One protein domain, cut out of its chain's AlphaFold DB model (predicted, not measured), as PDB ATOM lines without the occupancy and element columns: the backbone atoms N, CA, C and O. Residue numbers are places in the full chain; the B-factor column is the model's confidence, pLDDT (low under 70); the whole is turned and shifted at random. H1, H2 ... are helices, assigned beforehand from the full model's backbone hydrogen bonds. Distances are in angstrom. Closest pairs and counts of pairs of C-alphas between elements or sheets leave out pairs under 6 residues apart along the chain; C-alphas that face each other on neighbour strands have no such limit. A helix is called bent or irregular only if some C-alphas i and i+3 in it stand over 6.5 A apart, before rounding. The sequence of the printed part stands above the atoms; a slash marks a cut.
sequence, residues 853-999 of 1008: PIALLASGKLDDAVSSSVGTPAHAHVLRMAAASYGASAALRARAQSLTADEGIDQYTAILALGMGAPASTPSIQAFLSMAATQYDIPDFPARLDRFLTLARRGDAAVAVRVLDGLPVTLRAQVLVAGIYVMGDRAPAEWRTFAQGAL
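This is residues 853 to 999 of the 1008 residues of an uncharacterized protein of Paraburkholderia hospita (UniProt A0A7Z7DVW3). Two helical lobes make up this domain: in the larger, H5, H7 and H10 pack round the long, kinked H9, H8 folds back on H7, and H6 crosses near the first residues of H5 and H7; in the smaller, H1, H2 and H3 run side by side with their centres in a triangle, and H4 packs steeply on H3. Residues 898 to 909 link the lobes, and H3 comes near H5 between them. The 147 printed residues hold ten named helices, H1 to H10 in chain order, and no named strand: the class is all helix, with mostly aligned packing. The whole is compact, with a radius of gyration of the C-alphas of 14.7 A and spans of 38 by 32 by 25 A.

H9, residues 969 to 986, has a kink of 59 degrees near residue 980 and is irregular, with C-alphas 982 and 985 9.4 A apart. It forms a hairpin with H10, residues 989 to 998; the closest C-alphas, of Ala 973 and Ala 995, are 4.7 A apart. With residues 974 to 982 alone H9 touches H5, residues 910 to 915, at Leu 912 and Ala 978, closest C-alphas 4.6 A apart. With residues 975 to 983 alone it touches H7, residues 941 to 954, at a shallow tilt of 20 degrees, the same way; C-alphas 952 and 979 are closest, 5.9 A. H7 and H8, residues 957 to 964, form a hairpin at 4 degrees, closest at C-alphas 948 and 960, 4.9 A. H6, residues 923 to 935, touches H5 with residues 924 to 928 alone, at a steep tilt of 67 degrees, only just short of about perpendicular; C-alphas 910 and 925 are closest, 5.5 A. H3, residues 875 to 883, is close to but not clearly touching H5, with C-alphas 880 and 913 closest, 7.7 A. H2, residues 862 to 868, forms hairpins with H3 and with H1, residues 853 to 858; C-alphas 862 and 882 of H2 and H3 are closest, 5.4 A. H4, residues 890 to 897, touches H3 at a steep tilt of 46 degrees, with C-alphas 883 and 893 closest, 4.7 A. Every O i to N i+4 pair is within hydrogen-bond range in H1 to H7 and H10; in H9 12 of 14 are, and in H8 1 of 4, beside 4 of 5 O i to N i+3 pairs.

H1 begins at C-alpha 853, (43.252, -13.696, -25.900). From first to last C-alpha H9 measures 22.4 A, H7 20.1 A and H6 17.9 A. H10 ends at C-alpha 998, (59.243, -5.975, -37.334).

The C-alphas farthest apart, of Gly 871 and Val 959, are 42.1 A apart. The printed part has no cut. The link from H4 to H5 is long, 12 residues. Mean pLDDT of the printed part is 92.2, and no printed residue is under 70.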
ATOM      1  N   PRO A 853      43.673 -14.759 -24.994       87.31
ATOM      2  CA  PRO A 853      43.252 -13.696 -25.900       87.31
ATOM      3  C   PRO A 853      44.315 -13.211 -26.886       87.31
ATOM      4  O   PRO A 853      43.975 -12.921 -28.028       87.31
ATOM      5  N   ILE A 854      45.588 -13.123 -26.483       86.75
ATOM      6  CA  ILE A 854      46.649 -12.563 -27.340       86.75
ATOM      7  C   ILE A 854      46.947 -13.506 -28.513       86.75
ATOM      8  O   ILE A 854      47.076 -13.062 -29.649       86.75
ATOM      9  N   ALA A 855      46.961 -14.819 -28.281       86.56
ATOM     10  CA  ALA A 855      47.146 -15.802 -29.351       86.56
ATOM     11  C   ALA A 855      45.917 -15.919 -30.273       86.56
ATOM     12  O   ALA A 855      46.042 -16.098 -31.488       86.56
ATOM     13  N   LEU A 856      44.707 -15.796 -29.715       89.75
ATOM     14  CA  LEU A 856      43.475 -15.723 -30.509       89.75
ATOM     15  C   LEU A 856      43.478 -14.481 -31.404       89.75
ATOM     16  O   LEU A 856      43.167 -14.579 -32.589       89.75
ATOM     17  N   LEU A 857      43.909 -13.340 -30.864       91.69
ATOM     18  CA  LEU A 857      44.111 -12.115 -31.624       91.69
ATOM     19  C   LEU A 857      45.128 -12.349 -32.747       91.69
ATOM     20  O   LEU A 857      44.800 -12.107 -33.902       91.69
ATOM     21  N   ALA A 858      46.311 -12.891 -32.440       90.12
ATOM     22  CA  ALA A 858      47.374 -13.151 -33.415       90.12
ATOM     23  C   ALA A 858      46.969 -14.114 -34.548       90.12
ATOM     24  O   ALA A 858      47.488 -14.010 -35.657       90.12
ATOM     25  N   SER A 859      46.019 -15.019 -34.290       89.12
ATOM     26  CA  SER A 859      45.456 -15.954 -35.279       89.12
ATOM     27  C   SER A 859      44.219 -15.421 -36.020       89.12
ATOM     28  O   SER A 859      43.566 -16.170 -36.746       89.12
ATOM     29  N   GLY A 860      43.874 -14.142 -35.836       92.06
ATOM     30  CA  GLY A 860      42.750 -13.487 -36.510       92.06
ATOM     31  C   GLY A 860      41.371 -13.802 -35.919       92.06
ATOM     32  O   GLY A 860      40.354 -13.386 -36.473       92.06
ATOM     33  N   LYS A 861      41.293 -14.495 -34.777       93.56
ATOM     34  CA  LYS A 861      40.038 -14.824 -34.075       93.56
ATOM     35  C   LYS A 861      39.620 -13.686 -33.139       93.56
ATOM     36  O   LYS A 861      39.638 -13.815 -31.917       93.56
ATOM     37  N   LEU A 862      39.275 -12.543 -33.729       95.75
ATOM     38  CA  LEU A 862      39.121 -11.268 -33.016       95.75
ATOM     39  C   LEU A 862      38.007 -11.280 -31.957       95.75
ATOM     40  O   LEU A 862      38.233 -10.874 -30.817       95.75
ATOM     41  N   ASP A 863      36.809 -11.750 -32.312       94.25
ATOM     42  CA  ASP A 863      35.672 -11.779 -31.384       94.25
ATOM     43  C   ASP A 863      35.894 -12.777 -30.235       94.25
ATOM     44  O   ASP A 863      35.540 -12.486 -29.088       94.25
ATOM     45  N   ASP A 864      36.552 -13.907 -30.510       93.06
ATOM     46  CA  ASP A 864      36.927 -14.901 -29.497       93.06
ATOM     47  C   ASP A 864      37.988 -14.342 -28.540       93.06
ATOM     48  O   ASP A 864      37.893 -14.527 -27.324       93.06
ATOM     49  N   ALA A 865      38.980 -13.612 -29.059       93.62
ATOM     50  CA  ALA A 865      39.994 -12.936 -28.251       93.62
ATOM     51  C   ALA A 865      39.354 -11.926 -27.286       93.62
ATOM     52  O   ALA A 865      39.613 -11.927 -26.080       93.62
ATOM     53  N   VAL A 866      38.455 -11.083 -27.795       95.12
ATOM     54  CA  VAL A 866      37.760 -10.090 -26.969       95.12
ATOM     55  C   VAL A 866      36.842 -10.763 -25.952       95.12
ATOM     56  O   VAL A 866      36.830 -10.355 -24.794       95.12
ATOM     57  N   SER A 867      36.108 -11.802 -26.342       93.38
ATOM     58  CA  SER A 867      35.201 -12.518 -25.438       93.38
ATOM     59  C   SER A 867      35.954 -13.251 -24.325       93.38
ATOM     60  O   SER A 867      35.558 -13.175 -23.165       93.38
ATOM     61  N   SER A 868      37.077 -13.897 -24.647       90.00
ATOM     62  CA  SER A 868      37.912 -14.621 -23.675       90.00
ATOM     63  C   SER A 868      38.709 -13.713 -22.732       90.00
ATOM     64  O   SER A 868      39.183 -14.179 -21.700       90.00
ATOM     65  N   SER A 869      38.848 -12.422 -23.048       91.75
ATOM     66  CA  SER A 869      39.528 -11.446 -22.180       91.75
ATOM     67  C   SER A 869      38.602 -10.760 -21.171       91.75
ATOM     68  O   SER A 869      39.092 -10.020 -20.315       91.75
ATOM     69  N   VAL A 870      37.283 -10.966 -21.247       91.44
ATOM     70  CA  VAL A 870      36.312 -10.319 -20.348       91.44
ATOM     71  C   VAL A 870      36.622 -10.660 -18.887       91.44
ATOM     72  O   VAL A 870      36.848 -11.814 -18.538       91.44
ATOM     73  N   GLY A 871      36.627  -9.641 -18.023       83.12
ATOM     74  CA  GLY A 871      36.935  -9.794 -16.596       83.12
ATOM     75  C   GLY A 871      38.429  -9.892 -16.271       83.12
ATOM     76  O   GLY A 871      38.783  -9.980 -15.098       83.12
ATOM     77  N   THR A 872      39.311  -9.840 -17.275       84.50
ATOM     78  CA  THR A 872      40.768  -9.790 -17.078       84.50
ATOM     79  C   THR A 872      41.292  -8.350 -17.171       84.50
ATOM     80  O   THR A 872      40.723  -7.545 -17.915       84.50
ATOM     81  N   PRO A 873      42.418  -8.015 -16.510       82.25
ATOM     82  CA  PRO A 873      43.071  -6.711 -16.674       82.25
ATOM     83  C   PRO A 873      43.470  -6.392 -18.126       82.25
ATOM     84  O   PRO A 873      43.585  -5.228 -18.495       82.25
ATOM     85  N   ALA A 874      43.644  -7.416 -18.968       85.94
ATOM     86  CA  ALA A 874      44.033  -7.267 -20.368       85.94
ATOM     87  C   ALA A 874      42.860  -6.922 -21.310       85.94
ATOM     88  O   ALA A 874      43.094  -6.683 -22.494       85.94
ATOM     89  N   HIS A 875      41.606  -6.887 -20.832       92.19
ATOM     90  CA  HIS A 875      40.429  -6.734 -21.700       92.19
ATOM     91  C   HIS A 875      40.493  -5.497 -22.603       92.19
ATOM     92  O   HIS A 875      40.293  -5.597 -23.814       92.19
ATOM     93  N   ALA A 876      40.804  -4.332 -22.029       93.00
ATOM     94  CA  ALA A 876      40.844  -3.081 -22.777       93.00
ATOM     95  C   ALA A 876      41.999  -3.041 -23.793       93.00
ATOM     96  O   ALA A 876      41.801  -2.576 -24.915       93.00
ATOM     97  N   HIS A 877      43.168  -3.594 -23.441       94.06
ATOM     98  CA  HIS A 877      44.288  -3.778 -24.373       94.06
ATOM     99  C   HIS A 877      43.857  -4.635 -25.576       94.06
ATOM    100  O   HIS A 877      43.973  -4.210 -26.728       94.06
ATOM    101  N   VAL A 878      43.290  -5.820 -25.309       95.06
ATOM    102  CA  VAL A 878      42.861  -6.764 -26.354       95.06
ATOM    103  C   VAL A 878      41.776  -6.149 -27.230       95.06
ATOM    104  O   VAL A 878      41.834  -6.282 -28.448       95.06
ATOM    105  N   LEU A 879      40.810  -5.433 -26.647       95.81
ATOM    106  CA  LEU A 879      39.751  -4.766 -27.401       95.81
ATOM    107  C   LEU A 879      40.302  -3.689 -28.348       95.81
ATOM    108  O   LEU A 879      39.855  -3.613 -29.495       95.81
ATOM    109  N   ARG A 880      41.286  -2.887 -27.915       94.50
ATOM    110  CA  ARG A 880      41.944  -1.897 -28.787       94.50
ATOM    111  C   ARG A 880      42.669  -2.568 -29.950       94.50
ATOM    112  O   ARG A 880      42.453  -2.181 -31.098       94.50
ATOM    113  N   MET A 881      43.467  -3.599 -29.672       95.94
ATOM    114  CA  MET A 881      44.186  -4.335 -30.716       95.94
ATOM    115  C   MET A 881      43.226  -5.058 -31.679       95.94
ATOM    116  O   MET A 881      43.400  -5.001 -32.897       95.94
ATOM    117  N   ALA A 882      42.155  -5.678 -31.174       96.56
ATOM    118  CA  ALA A 882      41.142  -6.339 -31.995       96.56
ATOM    119  C   ALA A 882      40.399  -5.346 -32.898       96.56
ATOM    120  O   ALA A 882      40.204  -5.617 -34.077       96.56
ATOM    121  N   ALA A 883      40.038  -4.164 -32.387       95.19
ATOM    122  CA  ALA A 883      39.395  -3.119 -33.184       95.19
ATOM    123  C   ALA A 883      40.301  -2.556 -34.290       95.19
ATOM    124  O   ALA A 883      39.794  -2.080 -35.311       95.19
ATOM    125  N   ALA A 884      41.620  -2.612 -34.093       95.06
ATOM    126  CA  ALA A 884      42.613  -2.187 -35.070       95.06
ATOM    127  C   ALA A 884      43.070  -3.293 -36.033       95.06
ATOM    128  O   ALA A 884      43.855  -3.025 -36.943       95.06
ATOM    129  N   SER A 885      42.582  -4.517 -35.849       96.06
ATOM    130  CA  SER A 885      42.979  -5.668 -36.651       96.06
ATOM    131  C   SER A 885      42.313  -5.696 -38.029       96.06
ATOM    132  O   SER A 885      41.208  -5.187 -38.243       96.06
ATOM    133  N   TYR A 886      42.983  -6.338 -38.982       92.38
ATOM    134  CA  TYR A 886      42.421  -6.680 -40.280       92.38
ATOM    135  C   TYR A 886      41.181  -7.565 -40.094       92.38
ATOM    136  O   TYR A 886      41.198  -8.515 -39.315       92.38
ATOM    137  N   GLY A 887      40.082  -7.225 -40.773       90.06
ATOM    138  CA  GLY A 887      38.797  -7.918 -40.614       90.06
ATOM    139  C   GLY A 887      37.965  -7.501 -39.389       90.06
ATOM    140  O   GLY A 887      36.892  -8.061 -39.182       90.06
ATOM    141  N   ALA A 888      38.394  -6.508 -38.597       94.69
ATOM    142  CA  ALA A 888      37.636  -6.043 -37.432       94.69
ATOM    143  C   ALA A 888      36.238  -5.512 -37.797       94.69
ATOM    144  O   ALA A 888      36.097  -4.601 -38.621       94.69
ATOM    145  N   SER A 889      35.211  -6.038 -37.121       93.81
ATOM    146  CA  SER A 889      33.813  -5.653 -37.330       93.81
ATOM    147  C   SER A 889      33.523  -4.218 -36.867       93.81
ATOM    148  O   SER A 889      34.180  -3.672 -35.975       93.81
ATOM    149  N   ALA A 890      32.477  -3.603 -37.429       92.75
ATOM    150  CA  ALA A 890      32.005  -2.293 -36.975       92.75
ATOM    151  C   ALA A 890      31.622  -2.299 -35.481       92.75
ATOM    152  O   ALA A 890      31.838  -1.308 -34.786       92.75
ATOM    153  N   ALA A 891      31.119  -3.431 -34.973       94.12
ATOM    154  CA  ALA A 891      30.772  -3.603 -33.567       94.12
ATOM    155  C   ALA A 891      32.009  -3.569 -32.652       94.12
ATOM    156  O   ALA A 891      31.992  -2.873 -31.636       94.12
ATOM    157  N   LEU A 892      33.098  -4.255 -33.020       94.50
ATOM    158  CA  LEU A 892      34.358  -4.202 -32.267       94.50
ATOM    159  C   LEU A 892      34.934  -2.782 -32.234       94.50
ATOM    160  O   LEU A 892      35.341  -2.305 -31.174       94.50
ATOM    161  N   ARG A 893      34.896  -2.072 -33.368       93.06
ATOM    162  CA  ARG A 893      35.352  -0.675 -33.450       93.06
ATOM    163  C   ARG A 893      34.523   0.256 -32.565       93.06
ATOM    164  O   ARG A 893      35.102   1.051 -31.831       93.06
ATOM    165  N   ALA A 894      33.196   0.126 -32.581       93.31
ATOM    166  CA  ALA A 894      32.309   0.920 -31.730       93.31
ATOM    167  C   ALA A 894      32.549   0.652 -30.233       93.31
ATOM    168  O   ALA A 894      32.600   1.585 -29.435       93.31
ATOM    169  N   ARG A 895      32.772  -0.611 -29.847       93.88
ATOM    170  CA  ARG A 895      33.119  -0.978 -28.466       93.88
ATOM    171  C   ARG A 895      34.449  -0.366 -28.029       93.88
ATOM    172  O   ARG A 895      34.516   0.204 -26.946       93.88
ATOM    173  N   ALA A 896      35.485  -0.417 -28.863       92.50
ATOM    174  CA  ALA A 896      36.768   0.203 -28.531       92.50
ATOM    175  C   ALA A 896      36.677   1.737 -28.411       92.50
ATOM    176  O   ALA A 896      37.368   2.320 -27.583       92.50
ATOM    177  N   GLN A 897      35.797   2.389 -29.181       89.50
ATOM    178  CA  GLN A 897      35.521   3.829 -29.052       89.50
ATOM    179  C   GLN A 897      34.795   4.198 -27.749       89.50
ATOM    180  O   GLN A 897      34.842   5.356 -27.342       89.50
ATOM    181  N   SER A 898      34.132   3.235 -27.099       89.75
ATOM    182  CA  SER A 898      33.455   3.442 -25.812       89.75
ATOM    183  C   SER A 898      34.374   3.306 -24.593       89.75
ATOM    184  O   SER A 898      33.958   3.653 -23.489       89.75
ATOM    185  N   LEU A 899      35.611   2.827 -24.783       89.62
ATOM    186  CA  LEU A 899      36.625   2.809 -23.729       89.62
ATOM    187  C   LEU A 899      36.929   4.236 -23.274       89.62
ATOM    188  O   LEU A 899      36.970   5.166 -24.086       89.62
ATOM    189  N   THR A 900      37.213   4.410 -21.984       86.00
ATOM    190  CA  THR A 900      37.701   5.713 -21.518       86.00
ATOM    191  C   THR A 900      39.069   6.019 -22.140       86.00
ATOM    192  O   THR A 900      39.786   5.125 -22.601       86.00
ATOM    193  N   ALA A 901      39.436   7.303 -22.198       78.12
ATOM    194  CA  ALA A 901      40.606   7.752 -22.954       78.12
ATOM    195  C   ALA A 901      41.932   7.110 -22.506       78.12
ATOM    196  O   ALA A 901      42.838   7.034 -23.327       78.12
ATOM    197  N   ASP A 902      42.031   6.646 -21.257       86.69
ATOM    198  CA  ASP A 902      43.251   6.089 -20.654       86.69
ATOM    199  C   ASP A 902      43.232   4.547 -20.551       86.69
ATOM    200  O   ASP A 902      44.255   3.904 -20.338       86.69
ATOM    201  N   GLU A 903      42.069   3.918 -20.730       89.25
ATOM    202  CA  GLU A 903      41.883   2.489 -20.462       89.25
ATOM    203  C   GLU A 903      42.595   1.607 -21.495       89.25
ATOM    204  O   GLU A 903      42.397   1.779 -22.698       89.25
ATOM    205  N   GLY A 904      43.393   0.633 -21.048       86.94
ATOM    206  CA  GLY A 904      44.108  -0.291 -21.938       86.94
ATOM    207  C   GLY A 904      45.227   0.355 -22.759       86.94
ATOM    208  O   GLY A 904      45.561  -0.164 -23.826       86.94
ATOM    209  N   ILE A 905      45.750   1.502 -22.307       92.62
ATOM    210  CA  ILE A 905      46.921   2.157 -22.891       92.62
ATOM    211  C   ILE A 905      48.193   1.665 -22.200       92.62
ATOM    212  O   ILE A 905      48.361   1.828 -20.997       92.62
ATOM    213  N   ASP A 906      49.097   1.095 -22.990       91.19
ATOM    214  CA  ASP A 906      50.428   0.652 -22.585       91.19
ATOM    215  C   ASP A 906      51.453   0.929 -23.700       91.19
ATOM    216  O   ASP A 906      51.158   1.605 -24.692       91.19
ATOM    217  N   GLN A 907      52.669   0.404 -23.544       89.00
ATOM    218  CA  GLN A 907      53.774   0.591 -24.488       89.00
ATOM    219  C   GLN A 907      53.509   0.075 -25.915       89.00
ATOM    220  O   GLN A 907      54.227   0.462 -26.836       89.00
ATOM    221  N   TYR A 908      52.500  -0.778 -26.123       92.00
ATOM    222  CA  TYR A 908      52.135  -1.312 -27.436       92.00
ATOM    223  C   TYR A 908      50.893  -0.629 -28.022       92.00
ATOM    224  O   TYR A 908      50.769  -0.514 -29.242       92.00
ATOM    225  N   THR A 909      49.979  -0.131 -27.185       94.50
ATOM    226  CA  THR A 909      48.730   0.501 -27.645       94.50
ATOM    227  C   THR A 909      48.755   2.031 -27.646       94.50
ATOM    228  O   THR A 909      47.877   2.623 -28.271       94.50
ATOM    229  N   ALA A 910      49.732   2.705 -27.025       95.00
ATOM    230  CA  ALA A 910      49.753   4.173 -26.915       95.00
ATOM    231  C   ALA A 910      49.742   4.905 -28.272       95.00
ATOM    232  O   ALA A 910      48.920   5.797 -28.500       95.00
ATOM    233  N   ILE A 911      50.610   4.503 -29.207       95.62
ATOM    234  CA  ILE A 911      50.672   5.099 -30.553       95.62
ATOM    235  C   ILE A 911      49.412   4.755 -31.358       95.62
ATOM    236  O   ILE A 911      48.861   5.601 -32.067       95.62
ATOM    237  N   LEU A 912      48.907   3.529 -31.209       95.19
ATOM    238  CA  LEU A 912      47.655   3.110 -31.831       95.19
ATOM    239  C   LEU A 912      46.469   3.936 -31.310       95.19
ATOM    240  O   LEU A 912      45.657   4.392 -32.110       95.19
ATOM    241  N   ALA A 913      46.391   4.196 -30.004       93.94
ATOM    242  CA  ALA A 913      45.334   4.994 -29.389       93.94
ATOM    243  C   ALA A 913      45.290   6.423 -29.956       93.94
ATOM    244  O   ALA A 913      44.202   6.927 -30.240       93.94
ATOM    245  N   LEU A 914      46.449   7.045 -30.217       92.56
ATOM    246  CA  LEU A 914      46.535   8.321 -30.946       92.56
ATOM    247  C   LEU A 914      45.965   8.216 -32.369       92.56
ATOM    248  O   LEU A 914      45.210   9.087 -32.809       92.56
ATOM    249  N   GLY A 915      46.288   7.136 -33.086       92.12
ATOM    250  CA  GLY A 915      45.702   6.829 -34.394       92.12
ATOM    251  C   GLY A 915      44.179   6.648 -34.340       92.12
ATOM    252  O   GLY A 915      43.473   7.103 -35.240       92.12
ATOM    253  N   MET A 916      43.670   6.059 -33.253       91.06
ATOM    254  CA  MET A 916      42.242   5.862 -32.977       91.06
ATOM    255  C   MET A 916      41.512   7.134 -32.515       91.06
ATOM    256  O   MET A 916      40.287   7.122 -32.419       91.06
ATOM    257  N   GLY A 917      42.234   8.231 -32.267       89.25
ATOM    258  CA  GLY A 917      41.662   9.534 -31.914       89.25
ATOM    259  C   GLY A 917      41.686   9.880 -30.423       89.25
ATOM    260  O   GLY A 917      41.052  10.860 -30.033       89.25
ATOM    261  N   ALA A 918      42.408   9.127 -29.587       90.69
ATOM    262  CA  ALA A 918      42.651   9.531 -28.204       90.69
ATOM    263  C   ALA A 918      43.454  10.852 -28.162       90.69
ATOM    264  O   ALA A 918      44.374  11.029 -28.969       90.69
ATOM    265  N   PRO A 919      43.146  11.791 -27.246       90.69
ATOM    266  CA  PRO A 919      43.897  13.037 -27.131       90.69
ATOM    267  C   PRO A 919      45.364  12.792 -26.767       90.69
ATOM    268  O   PRO A 919      45.665  12.023 -25.860       90.69
ATOM    269  N   ALA A 920      46.291  13.528 -27.385       89.12
ATOM    270  CA  ALA A 920      47.704  13.487 -26.991       89.12
ATOM    271  C   ALA A 920      47.947  13.982 -25.554       89.12
ATOM    272  O   ALA A 920      49.014  13.742 -25.004       89.12
ATOM    273  N   SER A 921      46.966  14.659 -24.946       90.81
ATOM    274  CA  SER A 921      46.972  15.068 -23.540       90.81
ATOM    275  C   SER A 921      46.563  13.961 -22.563       90.81
ATOM    276  O   SER A 921      46.546  14.209 -21.360       90.81
ATOM    277  N   THR A 922      46.192  12.769 -23.039       93.38
ATOM    278  CA  THR A 922      45.898  11.627 -22.166       93.38
ATOM    279  C   THR A 922      47.147  11.270 -21.347       93.38
ATOM    280  O   THR A 922      48.209  11.089 -21.951       93.38
ATOM    281  N   PRO A 923      47.050  11.136 -20.009       92.88
ATOM    282  CA  PRO A 923      48.211  10.935 -19.142       92.88
ATOM    283  C   PRO A 923      49.116   9.772 -19.559       92.88
ATOM    284  O   PRO A 923      50.322   9.972 -19.693       92.88
ATOM    285  N   SER A 924      48.555   8.592 -19.851       92.12
ATOM    286  CA  SER A 924      49.357   7.423 -20.242       92.12
ATOM    287  C   SER A 924      50.055   7.604 -21.594       92.12
ATOM    288  O   SER A 924      51.184   7.151 -21.782       92.12
ATOM    289  N   ILE A 925      49.433   8.334 -22.527       93.94
ATOM    290  CA  ILE A 925      50.045   8.672 -23.821       93.94
ATOM    291  C   ILE A 925      51.182   9.679 -23.623       93.94
ATOM    292  O   ILE A 925      52.267   9.480 -24.165       93.94
ATOM    293  N   GLN A 926      50.969  10.736 -22.834       93.38
ATOM    294  CA  GLN A 926      52.019  11.717 -22.534       93.38
ATOM    295  C   GLN A 926      53.217  11.070 -21.840       93.38
ATOM    296  O   GLN A 926      54.358  11.352 -22.209       93.38
ATOM    297  N   ALA A 927      52.959  10.184 -20.875       92.81
ATOM    298  CA  ALA A 927      53.995   9.433 -20.181       92.81
ATOM    299  C   ALA A 927      54.816   8.584 -21.161       92.81
ATOM    300  O   ALA A 927      56.040   8.698 -21.181       92.81
ATOM    301  N   PHE A 928      54.152   7.815 -22.032       94.12
ATOM    302  CA  PHE A 928      54.825   7.013 -23.055       94.12
ATOM    303  C   PHE A 928      55.642   7.869 -24.032       94.12
ATOM    304  O   PHE A 928      56.799   7.558 -24.297       94.12
ATOM    305  N   LEU A 929      55.074   8.958 -24.561       92.75
ATOM    306  CA  LEU A 929      55.764   9.823 -25.524       92.75
ATOM    307  C   LEU A 929      57.002  10.489 -24.915       92.75
ATOM    308  O   LEU A 929      58.037  10.559 -25.573       92.75
ATOM    309  N   SER A 930      56.903  10.957 -23.668       90.31
ATOM    310  CA  SER A 930      58.026  11.544 -22.930       90.31
ATOM    311  C   SER A 930      59.124  10.511 -22.663       90.31
ATOM    312  O   SER A 930      60.305  10.768 -22.914       90.31
ATOM    313  N   MET A 931      58.727   9.313 -22.222       90.44
ATOM    314  CA  MET A 931      59.628   8.182 -22.010       90.44
ATOM    315  C   MET A 931      60.352   7.806 -23.308       90.44
ATOM    316  O   MET A 931      61.576   7.786 -23.319       90.44
ATOM    317  N   ALA A 932      59.629   7.583 -24.410       89.81
ATOM    318  CA  ALA A 932      60.215   7.201 -25.694       89.81
ATOM    319  C   ALA A 932      61.158   8.285 -26.247       89.81
ATOM    320  O   ALA A 932      62.265   7.973 -26.681       89.81
ATOM    321  N   ALA A 933      60.760   9.560 -26.182       88.31
ATOM    322  CA  ALA A 933      61.603  10.671 -26.619       88.31
ATOM    323  C   ALA A 933      62.919  10.747 -25.827       88.31
ATOM    324  O   ALA A 933      63.974  11.001 -26.402       88.31
ATOM    325  N   THR A 934      62.863  10.486 -24.518       84.12
ATOM    326  CA  THR A 934      64.035  10.532 -23.632       84.12
ATOM    327  C   THR A 934      64.922   9.295 -23.787       84.12
ATOM    328  O   THR A 934      66.139   9.419 -23.899       84.12
ATOM    329  N   GLN A 935      64.323   8.101 -23.808       82.69
ATOM    330  CA  GLN A 935      65.027   6.818 -23.860       82.69
ATOM    331  C   GLN A 935      65.818   6.643 -25.158       82.69
ATOM    332  O   GLN A 935      66.944   6.150 -25.121       82.69
ATOM    333  N   TYR A 936      65.244   7.052 -26.291       83.38
ATOM    334  CA  TYR A 936      65.876   6.911 -27.604       83.38
ATOM    335  C   TYR A 936      66.648   8.158 -28.056       83.38
ATOM    336  O   TYR A 936      67.209   8.147 -29.145       83.38
ATOM    337  N   ASP A 937      66.686   9.218 -27.239       81.69
ATOM    338  CA  ASP A 937      67.296  10.515 -27.577       81.69
ATOM    339  C   ASP A 937      66.681  11.167 -28.838       81.69
ATOM    340  O   ASP A 937      67.364  11.708 -29.707       81.69
ATOM    341  N   ILE A 938      65.347  11.104 -28.942       86.31
ATOM    342  CA  ILE A 938      64.554  11.630 -30.067       86.31
ATOM    343  C   ILE A 938      63.556  12.668 -29.527       86.31
ATOM    344  O   ILE A 938      62.349  12.404 -29.454       86.31
ATOM    345  N   PRO A 939      64.014  13.865 -29.116       85.81
ATOM    346  CA  PRO A 939      63.161  14.863 -28.464       85.81
ATOM    347  C   PRO A 939      62.023  15.373 -29.363       85.81
ATOM    348  O   PRO A 939      60.995  15.832 -28.866       85.81
ATOM    349  N   ASP A 940      62.170  15.277 -30.688       89.81
ATOM    350  CA  ASP A 940      61.151  15.656 -31.669       89.81
ATOM    351  C   ASP A 940      60.177  14.514 -32.024       89.81
ATOM    352  O   ASP A 940      59.299  14.703 -32.873       89.81
ATOM    353  N   PHE A 941      60.268  13.353 -31.362       92.88
ATOM    354  CA  PHE A 941      59.413  12.189 -31.625       92.88
ATOM    355  C   PHE A 941      57.903  12.506 -31.604       92.88
ATOM    356  O   PHE A 941      57.222  12.145 -32.571       92.88
ATOM    357  N   PRO A 942      57.350  13.241 -30.611       93.50
ATOM    358  CA  PRO A 942      55.927  13.595 -30.615       93.50
ATOM    359  C   PRO A 942      55.512  14.414 -31.847       93.50
ATOM    360  O   PRO A 942      54.445  14.188 -32.417       93.50
ATOM    361  N   ALA A 943      56.371  15.334 -32.300       93.19
ATOM    362  CA  ALA A 943      56.113  16.163 -33.476       93.19
ATOM    363  C   ALA A 943      56.196  15.350 -34.779       93.19
ATOM    364  O   ALA A 943      55.384  15.549 -35.688       93.19
ATOM    365  N   ARG A 944      57.137  14.397 -34.872       94.44
ATOM    366  CA  ARG A 944      57.217  13.453 -36.000       94.44
ATOM    367  C   ARG A 944      55.965  12.586 -36.093       94.44
ATOM    368  O   ARG A 944      55.432  12.419 -37.189       94.44
ATOM    369  N   LEU A 945      55.469  12.088 -34.959       95.25
ATOM    370  CA  LEU A 945      54.255  11.277 -34.902       95.25
ATOM    371  C   LEU A 945      53.010  12.061 -35.340       95.25
ATOM    372  O   LEU A 945      52.254  11.583 -36.188       95.25
ATOM    373  N   ASP A 946      52.811  13.278 -34.827       94.25
ATOM    374  CA  ASP A 946      51.689  14.134 -35.239       94.25
ATOM    375  C   ASP A 946      51.732  14.443 -36.746       94.25
ATOM    376  O   ASP A 946      50.732  14.299 -37.464       94.25
ATOM    377  N   ARG A 947      52.925  14.774 -37.260       96.06
ATOM    378  CA  ARG A 947      53.143  15.006 -38.690       96.06
ATOM    379  C   ARG A 947      52.836  13.758 -39.518       96.06
ATOM    380  O   ARG A 947      52.163  13.871 -40.542       96.06
ATOM    381  N   PHE A 948      53.299  12.584 -39.086       97.50
ATOM    382  CA  PHE A 948      53.013  11.314 -39.750       97.50
ATOM    383  C   PHE A 948      51.506  11.043 -39.815       97.50
ATOM    384  O   PHE A 948      50.977  10.827 -40.906       97.50
ATOM    385  N   LEU A 949      50.796  11.112 -38.683       96.00
ATOM    386  CA  LEU A 949      49.353  10.852 -38.629       96.00
ATOM    387  C   LEU A 949      48.562  11.867 -39.461       96.00
ATOM    388  O   LEU A 949      47.602  11.500 -40.139       96.00
ATOM    389  N   THR A 950      48.980  13.135 -39.472       95.44
ATOM    390  CA  THR A 950      48.380  14.175 -40.316       95.44
ATOM    391  C   THR A 950      48.535  13.867 -41.806       95.44
ATOM    392  O   THR A 950      47.562  13.972 -42.555       95.44
ATOM    393  N   LEU A 951      49.725  13.446 -42.247       96.06
ATOM    394  CA  LEU A 951      49.975  13.046 -43.636       96.06
ATOM    395  C   LEU A 951      49.219  11.760 -44.005       96.06
ATOM    396  O   LEU A 951      48.620  11.683 -45.076       96.06
ATOM    397  N   ALA A 952      49.167  10.780 -43.098       94.81
ATOM    398  CA  ALA A 952      48.413   9.544 -43.290       94.81
ATOM    399  C   ALA A 952      46.906   9.815 -43.465       94.81
ATOM    400  O   ALA A 952      46.291   9.299 -44.398       94.81
ATOM    401  N   ARG A 953      46.307  10.702 -42.651       94.00
ATOM    402  CA  ARG A 953      44.893  11.117 -42.801       94.00
ATOM    403  C   ARG A 953      44.608  11.734 -44.177       94.00
ATOM    404  O   ARG A 953      43.534  11.505 -44.733       94.00
ATOM    405  N   ARG A 954      45.574  12.474 -44.737       93.25
ATOM    406  CA  ARG A 954      45.497  13.082 -46.081       93.25
ATOM    407  C   ARG A 954      45.713  12.083 -47.221       93.25
ATOM    408  O   ARG A 954      45.307  12.365 -48.341       93.25
ATOM    409  N   GLY A 955      46.272  10.906 -46.937       90.19
ATOM    410  CA  GLY A 955      46.591   9.881 -47.935       90.19
ATOM    411  C   GLY A 955      47.999   9.993 -48.535       90.19
ATOM    412  O   GLY A 955      48.316   9.245 -49.455       90.19
ATOM    413  N   ASP A 956      48.863  10.861 -48.001       92.50
ATOM    414  CA  ASP A 956      50.215  11.129 -48.519       92.50
ATOM    415  C   ASP A 956      51.244  10.078 -48.048       92.50
ATOM    416  O   ASP A 956      52.279  10.407 -47.459       92.50
ATOM    417  N   ALA A 957      50.973   8.791 -48.286       91.62
ATOM    418  CA  ALA A 957      51.716   7.677 -47.683       91.62
ATOM    419  C   ALA A 957      53.243   7.723 -47.928       91.62
ATOM    420  O   ALA A 957      54.032   7.516 -47.005       91.62
ATOM    421  N   ALA A 958      53.680   8.064 -49.147       90.25
ATOM    422  CA  ALA A 958      55.104   8.134 -49.505       90.25
ATOM    423  C   ALA A 958      55.863   9.289 -48.821       90.25
ATOM    424  O   ALA A 958      57.086   9.246 -48.667       90.25
ATOM    425  N   VAL A 959      55.163  10.360 -48.434       93.00
ATOM    426  CA  VAL A 959      55.752  11.465 -47.659       93.00
ATOM    427  C   VAL A 959      55.680  11.145 -46.171       93.00
ATOM    428  O   VAL A 959      56.648  11.400 -45.460       93.00
ATOM    429  N   ALA A 960      54.581  10.533 -45.719       93.12
ATOM    430  CA  ALA A 960      54.396  10.115 -44.335       93.12
ATOM    431  C   ALA A 960      55.536   9.194 -43.875       93.12
ATOM    432  O   ALA A 960      56.210   9.511 -42.900       93.12
ATOM    433  N   VAL A 961      55.832   8.113 -44.607       93.06
ATOM    434  CA  VAL A 961      56.847   7.127 -44.184       93.06
ATOM    435  C   VAL A 961      58.259   7.717 -44.048       93.06
ATOM    436  O   VAL A 961      59.014   7.284 -43.186       93.06
ATOM    437  N   ARG A 962      58.605   8.752 -44.829       92.50
ATOM    438  CA  ARG A 962      59.910   9.435 -44.746       92.50
ATOM    439  C   ARG A 962      60.102  10.230 -43.454       92.50
ATOM    440  O   ARG A 962      61.233  10.485 -43.069       92.50
ATOM    441  N   VAL A 963      59.018  10.604 -42.770       94.25
ATOM    442  CA  VAL A 963      59.083  11.264 -41.453       94.25
ATOM    443  C   VAL A 963      59.576  10.298 -40.365       94.25
ATOM    444  O   VAL A 963      60.007  10.742 -39.305       94.25
ATOM    445  N   LEU A 964      59.528   8.987 -40.628       93.31
ATOM    446  CA  LEU A 964      59.921   7.936 -39.689       93.31
ATOM    447  C   LEU A 964      61.391   7.514 -39.818       93.31
ATOM    448  O   LEU A 964      61.802   6.572 -39.146       93.31
ATOM    449  N   ASP A 965      62.161   8.155 -40.698       89.69
ATOM    450  CA  ASP A 965      63.584   7.857 -40.852       89.69
ATOM    451  C   ASP A 965      64.357   8.153 -39.559       89.69
ATOM    452  O   ASP A 965      64.047   9.111 -38.837       89.69
ATOM    453  N   GLY A 966      65.321   7.290 -39.237       88.12
ATOM    454  CA  GLY A 966      66.070   7.348 -37.982       88.12
ATOM    455  C   GLY A 966      65.268   6.963 -36.731       88.12
ATOM    456  O   GLY A 966      65.769   7.130 -35.624       88.12
ATOM    457  N   LEU A 967      64.026   6.471 -36.860       93.19
ATOM    458  CA  LEU A 967      63.315   5.877 -35.725       93.19
ATOM    459  C   LEU A 967      63.751   4.415 -35.517       93.19
ATOM    460  O   LEU A 967      63.892   3.682 -36.501       93.19
ATOM    461  N   PRO A 968      63.849   3.949 -34.256       93.38
ATOM    462  CA  PRO A 968      64.007   2.534 -33.936       93.38
ATOM    463  C   PRO A 968      62.960   1.675 -34.645       93.38
ATOM    464  O   PRO A 968      61.797   2.076 -34.759       93.38
ATOM    465  N   VAL A 969      63.354   0.476 -35.083       95.06
ATOM    466  CA  VAL A 969      62.512  -0.427 -35.888       95.06
ATOM    467  C   VAL A 969      61.142  -0.659 -35.241       95.06
ATOM    468  O   VAL A 969      60.114  -0.551 -35.916       95.06
ATOM    469  N   THR A 970      61.115  -0.894 -33.928       94.06
ATOM    470  CA  THR A 970      59.888  -1.104 -33.145       94.06
ATOM    471  C   THR A 970      58.973   0.122 -33.163       94.06
ATOM    472  O   THR A 970      57.797   0.001 -33.509       94.06
ATOM    473  N   LEU A 971      59.499   1.321 -32.876       94.94
ATOM    474  CA  LEU A 971      58.710   2.558 -32.917       94.94
ATOM    475  C   LEU A 971      58.205   2.843 -34.332       94.94
ATOM    476  O   LEU A 971      57.023   3.123 -34.517       94.94
ATOM    477  N   ARG A 972      59.068   2.713 -35.345       96.06
ATOM    478  CA  ARG A 972      58.684   2.870 -36.752       96.06
ATOM    479  C   ARG A 972      57.516   1.952 -37.107       96.06
ATOM    480  O   ARG A 972      56.544   2.410 -37.703       96.06
ATOM    481  N   ALA A 973      57.572   0.684 -36.708       97.19
ATOM    482  CA  ALA A 973      56.509  -0.277 -36.966       97.19
ATOM    483  C   ALA A 973      55.206   0.046 -36.212       97.19
ATOM    484  O   ALA A 973      54.134  -0.012 -36.813       97.19
ATOM    485  N   GLN A 974      55.270   0.456 -34.942       96.81
ATOM    486  CA  GLN A 974      54.085   0.873 -34.176       96.81
ATOM    487  C   GLN A 974      53.407   2.115 -34.783       96.81
ATOM    488  O   GLN A 974      52.177   2.187 -34.865       96.81
ATOM    489  N   VAL A 975      54.192   3.081 -35.271       97.44
ATOM    490  CA  VAL A 975      53.662   4.251 -35.988       97.44
ATOM    491  C   VAL A 975      52.996   3.835 -37.301       97.44
ATOM    492  O   VAL A 975      51.903   4.313 -37.615       97.44
ATOM    493  N   LEU A 976      53.586   2.887 -38.035       97.50
ATOM    494  CA  LEU A 976      52.967   2.313 -39.231       97.50
ATOM    495  C   LEU A 976      51.662   1.574 -38.911       97.50
ATOM    496  O   LEU A 976      50.705   1.735 -39.661       97.50
ATOM    497  N   VAL A 977      51.567   0.847 -37.792       97.62
ATOM    498  CA  VAL A 977      50.313   0.222 -37.321       97.62
ATOM    499  C   VAL A 977      49.213   1.267 -37.109       97.62
ATOM    500  O   VAL A 977      48.099   1.101 -37.613       97.62
ATOM    501  N   ALA A 978      49.517   2.381 -36.439       96.75
ATOM    502  CA  ALA A 978      48.561   3.479 -36.287       96.75
ATOM    503  C   ALA A 978      48.177   4.103 -37.644       96.75
ATOM    504  O   ALA A 978      47.010   4.415 -37.883       96.75
ATOM    505  N   GLY A 979      49.136   4.232 -38.566       96.38
ATOM    506  CA  GLY A 979      48.891   4.668 -39.943       96.38
ATOM    507  C   GLY A 979      47.980   3.720 -40.730       96.38
ATOM    508  O   GLY A 979      47.069   4.183 -41.416       96.38
ATOM    509  N   ILE A 980      48.177   2.403 -40.594       96.12
ATOM    510  CA  ILE A 980      47.337   1.360 -41.201       96.12
ATOM    511  C   ILE A 980      45.897   1.495 -40.705       96.12
ATOM    512  O   ILE A 980      44.974   1.474 -41.518       96.12
ATOM    513  N   TYR A 981      45.700   1.712 -39.402       94.31
ATOM    514  CA  TYR A 981      44.372   1.961 -38.841       94.31
ATOM    515  C   TYR A 981      43.713   3.213 -39.443       94.31
ATOM    516  O   TYR A 981      42.574   3.161 -39.905       94.31
ATOM    517  N   VAL A 982      44.444   4.332 -39.484       94.00
ATOM    518  CA  VAL A 982      43.953   5.626 -39.988       94.00
ATOM    519  C   VAL A 982      43.594   5.579 -41.475       94.00
ATOM    520  O   VAL A 982      42.615   6.193 -41.906       94.00
ATOM    521  N   MET A 983      44.395   4.887 -42.284       93.31
ATOM    522  CA  MET A 983      44.210   4.833 -43.736       93.31
ATOM    523  C   MET A 983      43.274   3.704 -44.183       93.31
ATOM    524  O   MET A 983      42.695   3.805 -45.271       93.31
ATOM    525  N   GLY A 984      43.109   2.657 -43.370       90.00
ATOM    526  CA  GLY A 984      42.346   1.459 -43.711       90.00
ATOM    527  C   GLY A 984      42.920   0.758 -44.945       90.00
ATOM    528  O   GLY A 984      44.134   0.579 -45.078       90.00
ATOM    529  N   ASP A 985      42.058   0.408 -45.899       87.69
ATOM    530  CA  ASP A 985      42.459  -0.258 -47.150       87.69
ATOM    531  C   ASP A 985      43.360   0.610 -48.042       87.69
ATOM    532  O   ASP A 985      44.037   0.093 -48.925       87.69
ATOM    533  N   ARG A 986      43.433   1.927 -47.788       90.81
ATOM    534  CA  ARG A 986      44.330   2.843 -48.512       90.81
ATOM    535  C   ARG A 986      45.789   2.753 -48.057       90.81
ATOM    536  O   ARG A 986      46.649   3.318 -48.728       90.81
ATOM    537  N   ALA A 987      46.084   2.107 -46.925       93.62
ATOM    538  CA  ALA A 987      47.465   1.933 -46.472       93.62
ATOM    539  C   ALA A 987      48.248   1.021 -47.437       93.62
ATOM    540  O   ALA A 987      47.750  -0.069 -47.753       93.62
ATOM    541  N   PRO A 988      49.474   1.405 -47.851       95.19
ATOM    542  CA  PRO A 988      50.336   0.559 -48.671       95.19
ATOM    543  C   PRO A 988      50.553  -0.830 -48.061       95.19
ATOM    544  O   PRO A 988      50.692  -0.970 -46.844       95.19
ATOM    545  N   ALA A 989      50.629  -1.862 -48.905       93.12
ATOM    546  CA  ALA A 989      50.891  -3.235 -48.463       93.12
ATOM    547  C   ALA A 989      52.230  -3.353 -47.713       93.12
ATOM    548  O   ALA A 989      52.297  -4.009 -46.678       93.12
ATOM    549  N   GLU A 990      53.249  -2.618 -48.166       93.75
ATOM    550  CA  GLU A 990      54.580  -2.556 -47.550       93.75
ATOM    551  C   GLU A 990      54.540  -2.158 -46.068       93.75
ATOM    552  O   GLU A 990      55.358  -2.638 -45.289       93.75
ATOM    553  N   TRP A 991      53.579  -1.326 -45.643       95.69
ATOM    554  CA  TRP A 991      53.439  -0.957 -44.229       95.69
ATOM    555  C   TRP A 991      53.026  -2.159 -43.383       95.69
ATOM    556  O   TRP A 991      53.541  -2.334 -42.280       95.69
ATOM    557  N   ARG A 992      52.116  -2.995 -43.907       94.69
ATOM    558  CA  ARG A 992      51.684  -4.231 -43.242       94.69
ATOM    559  C   ARG A 992      52.829  -5.232 -43.208       94.69
ATOM    560  O   ARG A 992      53.141  -5.714 -42.129       94.69
ATOM    561  N   THR A 993      53.496  -5.472 -44.338       93.94
ATOM    562  CA  THR A 993      54.644  -6.391 -44.419       93.94
ATOM    563  C   THR A 993      55.762  -5.978 -43.463       93.94
ATOM    564  O   THR A 993      56.256  -6.806 -42.702       93.94
ATOM    565  N   PHE A 994      56.110  -4.688 -43.428       95.62
ATOM    566  CA  PHE A 994      57.113  -4.174 -42.500       95.62
ATOM    567  C   PHE A 994      56.688  -4.366 -41.044       95.62
ATOM    568  O   PHE A 994      57.453  -4.906 -40.254       95.62
ATOM    569  N   ALA A 995      55.466  -3.966 -40.676       96.25
ATOM    570  CA  ALA A 995      54.982  -4.115 -39.306       96.25
ATOM    571  C   ALA A 995      54.855  -5.588 -38.880       96.25
ATOM    572  O   ALA A 995      55.101  -5.902 -37.721       96.25
ATOM    573  N   GLN A 996      54.516  -6.498 -39.799       93.31
ATOM    574  CA  GLN A 996      54.466  -7.943 -39.555       93.31
ATOM    575  C   GLN A 996      55.844  -8.568 -39.339       93.31
ATOM    576  O   GLN A 996      55.967  -9.464 -38.507       93.31
ATOM    577  N   GLY A 997      56.862  -8.134 -40.087       92.81
ATOM    578  CA  GLY A 997      58.238  -8.605 -39.918       92.81
ATOM    579  C   GLY A 997      58.903  -7.997 -38.684       92.81
ATOM    580  O   GLY A 997      59.546  -8.708 -37.918       92.81
ATOM    581  N   ALA A 998      58.685  -6.700 -38.460       95.44
ATOM    582  CA  ALA A 998      59.243  -5.975 -37.334       95.44
ATOM    583  C   ALA A 998      58.587  -6.382 -36.014       95.44
ATOM    584  O   ALA A 998      59.301  -6.718 -35.092       95.44
ATOM    585  N   LEU A 999      57.263  -6.351 -35.864       95.75
ATOM    586  CA  LEU A 999      56.619  -6.557 -34.559       95.75
ATOM    587  C   LEU A 999      56.264  -8.030 -34.309       95.75
ATOM    588  O   LEU A 999      55.766  -8.739 -35.193       95.75
TER     589      LEU A 999